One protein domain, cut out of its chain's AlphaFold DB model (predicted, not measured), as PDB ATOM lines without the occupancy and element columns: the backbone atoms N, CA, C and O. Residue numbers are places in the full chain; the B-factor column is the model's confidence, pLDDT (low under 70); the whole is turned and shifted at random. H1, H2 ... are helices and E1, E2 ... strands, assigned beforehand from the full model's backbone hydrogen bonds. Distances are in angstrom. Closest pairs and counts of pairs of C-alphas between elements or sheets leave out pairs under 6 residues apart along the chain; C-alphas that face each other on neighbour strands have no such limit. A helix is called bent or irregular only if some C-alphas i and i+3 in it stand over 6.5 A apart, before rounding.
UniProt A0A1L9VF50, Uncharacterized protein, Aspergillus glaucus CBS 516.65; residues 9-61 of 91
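What this domain is: This is residues 9 to 61 of the 91 residues of an uncharacterized protein of Aspergillus glaucus CBS 516.65 (UniProt A0A1L9VF50). This is a small elongated domain with a helical hairpin, H1 and H2, at one end, the two-stranded hairpin E1 and E2 nearer the middle, and residues 45 to 61, a long stretch with no named element, reaching to the other end. The short helix H3 joins the helical hairpin to the strands. The printed part has 53 residues, with the order H1 H2 H3 E1 E2 and an antiparallel sheet E1 - E2; the class is mixed, helices and strands, with under half of the residues in named elements. It is compact, with a radius of gyration of the C-alphas of 11.3 A, and spans 35 by 21 by 18 A.

Where its parts are: Find C-alpha 9 at (2.392, -12.785, 41.556); from there H1 runs to residue 16, 10.4 A. H2 holds residues 18 to 25, 9.8 A, and is irregular: C-alphas 20 and 23 are 7.7 A apart. Next come H3, residues 28 to 31, 5.4 A, and E1, residues 33 to 35, 6.8 A. E2, residues 42 to 44, 7.1 A, ends at C-alpha 44 at (-5.757, -10.798, 42.758).

How they stand to each other: H1 and H2 touch, closest at the C-alphas of Ala 14 and His 21, 4.5 A, at a shallow tilt of 28 degrees, opposite ways. H3 is close to H1 but not clearly touching; their closest C-alphas, Cys 10 and Ser 30, are 6.6 A apart. Look at N 34 and O 43, 2.9 A, within hydrogen-bond range between antiparallel E1 and E2. H1 and E1 are apart. Every O i to N i+4 pair is within range in H1, but 1 of 4 in H2, where 3 of 5 O i to N i+3 pairs are; H3 is too short for an i+4 pair.

The domain as a whole: The C-alphas farthest apart, Ala 19 and Leu 53, are 35.1 A apart. The printed part has no cut, no link is long, and no printed residue is under 70 in pLDDT.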
ATOM      1  N   ILE A   9       1.603 -13.792  42.279       95.88
ATOM      2  CA  ILE A   9       2.392 -12.785  41.556       95.88
ATOM      3  C   ILE A   9       2.847 -11.677  42.517       95.88
ATOM      4  O   ILE A   9       4.013 -11.287  42.507       95.88
ATOM      5  N   CYS A  10       1.974 -11.229  43.432       96.06
ATOM      6  CA  CYS A  10       2.374 -10.348  44.537       96.06
ATOM      7  C   CYS A  10       3.480 -10.983  45.386       96.06
ATOM      8  O   CYS A  10       4.452 -10.306  45.730       96.06
ATOM      9  N   ALA A  11       3.335 -12.272  45.707       94.88
ATOM     10  CA  ALA A  11       4.326 -13.015  46.471       94.88
ATOM     11  C   ALA A  11       5.657 -13.143  45.720       94.88
ATOM     12  O   ALA A  11       6.699 -12.800  46.273       94.88
ATOM     13  N   ASP A  12       5.628 -13.540  44.449       95.06
ATOM     14  CA  ASP A  12       6.817 -13.659  43.603       95.06
ATOM     15  C   ASP A  12       7.559 -12.317  43.456       95.06
ATOM     16  O   ASP A  12       8.773 -12.250  43.659       95.06
ATOM     17  N   MET A  13       6.840 -11.213  43.219       95.38
ATOM     18  CA  MET A  13       7.434  -9.870  43.185       95.38
ATOM     19  C   MET A  13       8.089  -9.483  44.517       95.38
ATOM     20  O   MET A  13       9.183  -8.909  44.525       95.38
ATOM     21  N   ALA A  14       7.429  -9.780  45.640       94.81
ATOM     22  CA  ALA A  14       7.954  -9.507  46.975       94.81
ATOM     23  C   ALA A  14       9.205 -10.339  47.285       94.81
ATOM     24  O   ALA A  14      10.133  -9.817  47.894       94.81
ATOM     25  N   LEU A  15       9.267 -11.591  46.828       93.44
ATOM     26  CA  LEU A  15      10.439 -12.453  46.986       93.44
ATOM     27  C   LEU A  15      11.608 -11.996  46.107       93.44
ATOM     28  O   LEU A  15      12.741 -11.929  46.577       93.44
ATOM     29  N   LYS A  16      11.344 -11.618  44.850       94.88
ATOM     30  CA  LYS A  16      12.382 -11.164  43.909       94.88
ATOM     31  C   LYS A  16      12.969  -9.802  44.276       94.88
ATOM     32  O   LYS A  16      14.146  -9.555  44.021       94.88
ATOM     33  N   ARG A  17      12.158  -8.880  44.809       95.25
ATOM     34  CA  ARG A  17      12.576  -7.504  45.149       95.25
ATOM     35  C   ARG A  17      11.909  -7.021  46.448       95.25
ATOM     36  O   ARG A  17      11.078  -6.105  46.406       95.25
ATOM     37  N   PRO A  18      12.293  -7.567  47.615       92.25
ATOM     38  CA  PRO A  18      11.609  -7.305  48.884       92.25
ATOM     39  C   PRO A  18      11.608  -5.826  49.270       92.25
ATOM     40  O   PRO A  18      10.558  -5.296  49.627       92.25
ATOM     41  N   ALA A  19      12.725  -5.117  49.079       95.19
ATOM     42  CA  ALA A  19      12.827  -3.686  49.380       95.19
ATOM     43  C   ALA A  19      11.778  -2.822  48.650       95.19
ATOM     44  O   ALA A  19      11.393  -1.770  49.151       95.19
ATOM     45  N   LYS A  20      11.296  -3.261  47.478       93.75
ATOM     46  CA  LYS A  20      10.297  -2.531  46.683       93.75
ATOM     47  C   LYS A  20       8.883  -3.071  46.849       93.75
ATOM     48  O   LYS A  20       7.934  -2.310  46.698       93.75
ATOM     49  N   HIS A  21       8.720  -4.368  47.101       93.88
ATOM     50  CA  HIS A  21       7.424  -5.037  46.939       93.88
ATOM     51  C   HIS A  21       6.932  -5.789  48.176       93.88
ATOM     52  O   HIS A  21       5.817  -6.299  48.145       93.88
ATOM     53  N   TYR A  22       7.674  -5.805  49.288       92.50
ATOM     54  CA  TYR A  22       7.226  -6.476  50.514       92.50
ATOM     55  C   TYR A  22       5.878  -5.947  51.038       92.50
ATOM     56  O   TYR A  22       5.074  -6.714  51.566       92.50
ATOM     57  N   HIS A  23       5.577  -4.660  50.823       91.38
ATOM     58  CA  HIS A  23       4.284  -4.066  51.181       91.38
ATOM     59  C   HIS A  23       3.092  -4.776  50.515       91.38
ATOM     60  O   HIS A  23       2.025  -4.859  51.119       91.38
ATOM     61  N   ARG A  24       3.279  -5.362  49.321       89.75
ATOM     62  CA  ARG A  24       2.230  -6.102  48.604       89.75
ATOM     63  C   ARG A  24       1.770  -7.345  49.357       89.75
ATOM     64  O   ARG A  24       0.648  -7.763  49.146       89.75
ATOM     65  N   LEU A  25       2.589  -7.915  50.248       88.94
ATOM     66  CA  LEU A  25       2.181  -9.051  51.087       88.94
ATOM     67  C   LEU A  25       1.199  -8.652  52.198       88.94
ATOM     68  O   LEU A  25       0.509  -9.497  52.770       88.94
ATOM     69  N   ARG A  26       1.181  -7.363  52.547       89.62
ATOM     70  CA  ARG A  26       0.322  -6.797  53.590       89.62
ATOM     71  C   ARG A  26      -0.912  -6.107  53.018       89.62
ATOM     72  O   ARG A  26      -1.853  -5.879  53.772       89.62
ATOM     73  N   ASP A  27      -0.909  -5.798  51.723       90.31
ATOM     74  CA  ASP A  27      -2.029  -5.160  51.040       90.31
ATOM     75  C   ASP A  27      -3.272  -6.072  51.084       90.31
ATOM     76  O   ASP A  27      -3.222  -7.204  50.602       90.31
ATOM     77  N   PRO A  28      -4.412  -5.616  51.632       90.31
ATOM     78  CA  PRO A  28      -5.651  -6.387  51.610       90.31
ATOM     79  C   PRO A  28      -6.072  -6.835  50.204       90.31
ATOM     80  O   PRO A  28      -6.652  -7.910  50.059       90.31
ATOM     81  N   LYS A  29      -5.754  -6.058  49.159       91.38
ATOM     82  CA  LYS A  29      -6.051  -6.417  47.765       91.38
ATOM     83  C   LYS A  29      -5.308  -7.672  47.323       91.38
ATOM     84  O   LYS A  29      -5.861  -8.452  46.559       91.38
ATOM     85  N   SER A  30      -4.106  -7.930  47.842       90.38
ATOM     86  CA  SER A  30      -3.346  -9.138  47.494       90.38
ATOM     87  C   SER A  30      -3.960 -10.424  48.049       90.38
ATOM     88  O   SER A  30      -3.520 -11.503  47.661       90.38
ATOM     89  N   LYS A  31      -4.913 -10.314  48.985       90.44
ATOM     90  CA  LYS A  31      -5.627 -11.431  49.626       90.44
ATOM     91  C   LYS A  31      -7.047 -11.617  49.088       90.44
ATOM     92  O   LYS A  31      -7.696 -12.607  49.396       90.44
ATOM     93  N   LYS A  32      -7.546 -10.654  48.306       92.31
ATOM     94  CA  LYS A  32      -8.788 -10.795  47.542       92.31
ATOM     95  C   LYS A  32      -8.444 -11.498  46.238       92.31
ATOM     96  O   LYS A  32      -8.139 -10.845  45.242       92.31
ATOM     97  N   THR A  33      -8.390 -12.821  46.299       94.62
ATOM     98  CA  THR A  33      -7.925 -13.648  45.189       94.62
ATOM     99  C   THR A  33      -9.009 -14.552  44.641       94.62
ATOM    100  O   THR A  33      -9.868 -15.008  45.389       94.62
ATOM    101  N   GLU A  34      -8.880 -14.884  43.366       94.69
ATOM    102  CA  GLU A  34      -9.560 -15.997  42.711       94.69
ATOM    103  C   GLU A  34      -8.522 -17.010  42.201       94.69
ATOM    104  O   GLU A  34      -7.328 -16.697  42.113       94.69
ATOM    105  N   GLU A  35      -8.949 -18.237  41.912       94.75
ATOM    106  CA  GLU A  35      -8.063 -19.288  41.411       94.75
ATOM    107  C   GLU A  35      -7.989 -19.258  39.881       94.75
ATOM    108  O   GLU A  35      -9.004 -19.214  39.190       94.75
ATOM    109  N   CYS A  36      -6.771 -19.302  39.336       95.50
ATOM    110  CA  CYS A  36      -6.573 -19.340  37.897       95.50
ATOM    111  C   CYS A  36      -6.945 -20.700  37.312       95.50
ATOM    112  O   CYS A  36      -6.285 -21.699  37.595       95.50
ATOM    113  N   VAL A  37      -7.902 -20.730  36.385       94.88
ATOM    114  CA  VAL A  37      -8.351 -21.985  35.759       94.88
ATOM    115  C   VAL A  37      -7.265 -22.688  34.931       94.88
ATOM    116  O   VAL A  37      -7.341 -23.900  34.736       94.88
ATOM    117  N   LEU A  38      -6.238 -21.963  34.467       94.81
ATOM    118  CA  LEU A  38      -5.147 -22.504  33.645       94.81
ATOM    119  C   LEU A  38      -3.925 -22.979  34.440       94.81
ATOM    120  O   LEU A  38      -3.101 -23.696  33.876       94.81
ATOM    121  N   CYS A  39      -3.759 -22.579  35.705       94.31
ATOM    122  CA  CYS A  39      -2.592 -22.987  36.501       94.31
ATOM    123  C   CYS A  39      -2.861 -23.255  37.988       94.31
ATOM    124  O   CYS A  39      -1.904 -23.479  38.731       94.31
ATOM    125  N   ALA A  40      -4.125 -23.211  38.419       92.94
ATOM    126  CA  ALA A  40      -4.595 -23.444  39.788       92.94
ATOM    127  C   ALA A  40      -3.932 -22.559  40.865       92.94
ATOM    128  O   ALA A  40      -3.924 -22.884  42.049       92.94
ATOM    129  N   ARG A  41      -3.335 -21.425  40.473       93.62
ATOM    130  CA  ARG A  41      -2.746 -20.470  41.419       93.62
ATOM    131  C   ARG A  41      -3.697 -19.322  41.707       93.62
ATOM    132  O   ARG A  41      -4.356 -18.814  40.805       93.62
ATOM    133  N   HIS A  42      -3.681 -18.862  42.952       95.25
ATOM    134  CA  HIS A  42      -4.483 -17.733  43.407       95.25
ATOM    135  C   HIS A  42      -3.892 -16.406  42.932       95.25
ATOM    136  O   HIS A  42      -2.712 -16.134  43.170       95.25
ATOM    137  N   PHE A  43      -4.693 -15.548  42.309       96.12
ATOM    138  CA  PHE A  43      -4.281 -14.221  41.855       96.12
ATOM    139  C   PHE A  43      -5.312 -13.161  42.250       96.12
ATOM    140  O   PHE A  43      -6.481 -13.471  42.441       96.12
ATOM    141  N   CYS A  44      -4.868 -11.917  42.443       95.81
ATOM    142  CA  CYS A  44      -5.757 -10.798  42.758       95.81
ATOM    143  C   CYS A  44      -6.191 -10.071  41.484       95.81
ATOM    144  O   CYS A  44      -5.508 -10.159  40.469       95.81
ATOM    145  N   GLU A  45      -7.241  -9.257  41.585       94.75
ATOM    146  CA  GLU A  45      -7.801  -8.457  40.483       94.75
ATOM    147  C   GLU A  45      -6.742  -7.674  39.683       94.75
ATOM    148  O   GLU A  45      -6.748  -7.695  38.460       94.75
ATOM    149  N   ALA A  46      -5.764  -7.063  40.362       94.94
ATOM    150  CA  ALA A  46      -4.679  -6.313  39.717       94.94
ATOM    151  C   ALA A  46      -3.751  -7.150  38.813       94.94
ATOM    152  O   ALA A  46      -2.964  -6.571  38.076       94.94
ATOM    153  N   HIS A  47      -3.805  -8.478  38.911       95.75
ATOM    154  CA  HIS A  47      -3.027  -9.406  38.090       95.75
ATOM    155  C   HIS A  47      -3.933 -10.388  37.334       95.75
ATOM    156  O   HIS A  47      -3.531 -11.519  37.038       95.75
ATOM    157  N   LYS A  48      -5.181  -9.990  37.082       95.69
ATOM    158  CA  LYS A  48      -6.076 -10.678  36.153       95.69
ATOM    159  C   LYS A  48      -5.615 -10.423  34.716       95.69
ATOM    160  O   LYS A  48      -5.011  -9.390  34.438       95.69
ATOM    161  N   SER A  49      -5.869 -11.371  33.816       94.25
ATOM    162  CA  SER A  49      -5.671 -11.157  32.381       94.25
ATOM    163  C   SER A  49      -6.481  -9.943  31.920       94.25
ATOM    164  O   SER A  49      -7.596  -9.721  32.390       94.25
ATOM    165  N   ASN A  50      -5.917  -9.157  31.003       89.62
ATOM    166  CA  ASN A  50      -6.620  -8.030  30.384       89.62
ATOM    167  C   ASN A  50      -7.506  -8.467  29.204       89.62
ATOM    168  O   ASN A  50      -8.174  -7.625  28.611       89.62
ATOM    169  N   ASP A  51      -7.463  -9.743  28.817       86.00
ATOM    170  CA  ASP A  51      -8.315 -10.288  27.763       86.00
ATOM    171  C   ASP A  51      -9.701 -10.605  28.346       86.00
ATOM    172  O   ASP A  51      -9.824 -11.355  29.315       86.00
ATOM    173  N   GLU A  52     -10.746 -10.006  27.773       70.19
ATOM    174  CA  GLU A  52     -12.132 -10.163  28.233       70.19
ATOM    175  C   GLU A  52     -12.636 -11.611  28.110       70.19
ATOM    176  O   GLU A  52     -13.560 -11.999  28.823       70.19
ATOM    177  N   LEU A  53     -12.021 -12.428  27.248       76.38
ATOM    178  CA  LEU A  53     -12.342 -13.851  27.095       76.38
ATOM    179  C   LEU A  53     -11.676 -14.732  28.163       76.38
ATOM    180  O   LEU A  53     -12.043 -15.896  28.319       76.38
ATOM    181  N   ASP A  54     -10.714 -14.186  28.906       81.94
ATOM    182  CA  ASP A  54      -9.885 -14.877  29.893       81.94
ATOM    183  C   ASP A  54     -10.382 -14.617  31.332       81.94
ATOM    184  O   ASP A  54      -9.610 -14.377  32.274       81.94
ATOM    185  N   GLU A  55     -11.703 -14.673  31.530       83.62
ATOM    186  CA  GLU A  55     -12.292 -14.595  32.865       83.62
ATOM    187  C   GLU A  55     -11.720 -15.726  33.748       83.62
ATOM    188  O   GLU A  55     -11.602 -16.879  33.331       83.62
ATOM    189  N   HIS A  56     -11.295 -15.392  34.970       93.06
ATOM    190  CA  HIS A  56     -10.593 -16.299  35.893       93.06
ATOM    191  C   HIS A  56      -9.191 -16.764  35.440       93.06
ATOM    192  O   HIS A  56      -8.694 -17.803  35.888       93.06
ATOM    193  N   VAL A  57      -8.501 -16.001  34.588       95.75
ATOM    194  CA  VAL A  57      -7.101 -16.256  34.212       95.75
ATOM    195  C   VAL A  57      -6.188 -15.157  34.760       95.75
ATOM    196  O   VAL A  57      -6.507 -13.973  34.691       95.75
ATOM    197  N   CYS A  58      -5.033 -15.538  35.313       96.50
ATOM    198  CA  CYS A  58      -4.026 -14.568  35.750       96.50
ATOM    199  C   CYS A  58      -3.207 -14.022  34.567       96.50
ATOM    200  O   CYS A  58      -3.081 -14.677  33.538       96.50
ATOM    201  N   GLU A  59      -2.565 -12.867  34.737       96.00
ATOM    202  CA  GLU A  59      -1.783 -12.170  33.696       96.00
ATOM    203  C   GLU A  59      -0.519 -12.911  33.209       96.00
ATOM    204  O   GLU A  59       0.198 -12.431  32.328       96.00
ATOM    205  N   VAL A  60      -0.190 -14.074  33.784       94.94
ATOM    206  CA  VAL A  60       0.955 -14.868  33.330       94.94
ATOM    207  C   VAL A  60       0.738 -15.329  31.891       94.94
ATOM    208  O   VAL A  60      -0.326 -15.814  31.511       94.94
ATOM    209  N   ASN A  61       1.799 -15.275  31.086       94.88
ATOM    210  CA  ASN A  61       1.800 -15.872  29.756       94.88
ATOM    211  C   ASN A  61       1.783 -17.410  29.862       94.88
ATOM    212  O   ASN A  61       2.832 -18.062  29.911       94.88
TER     213      ASN A  61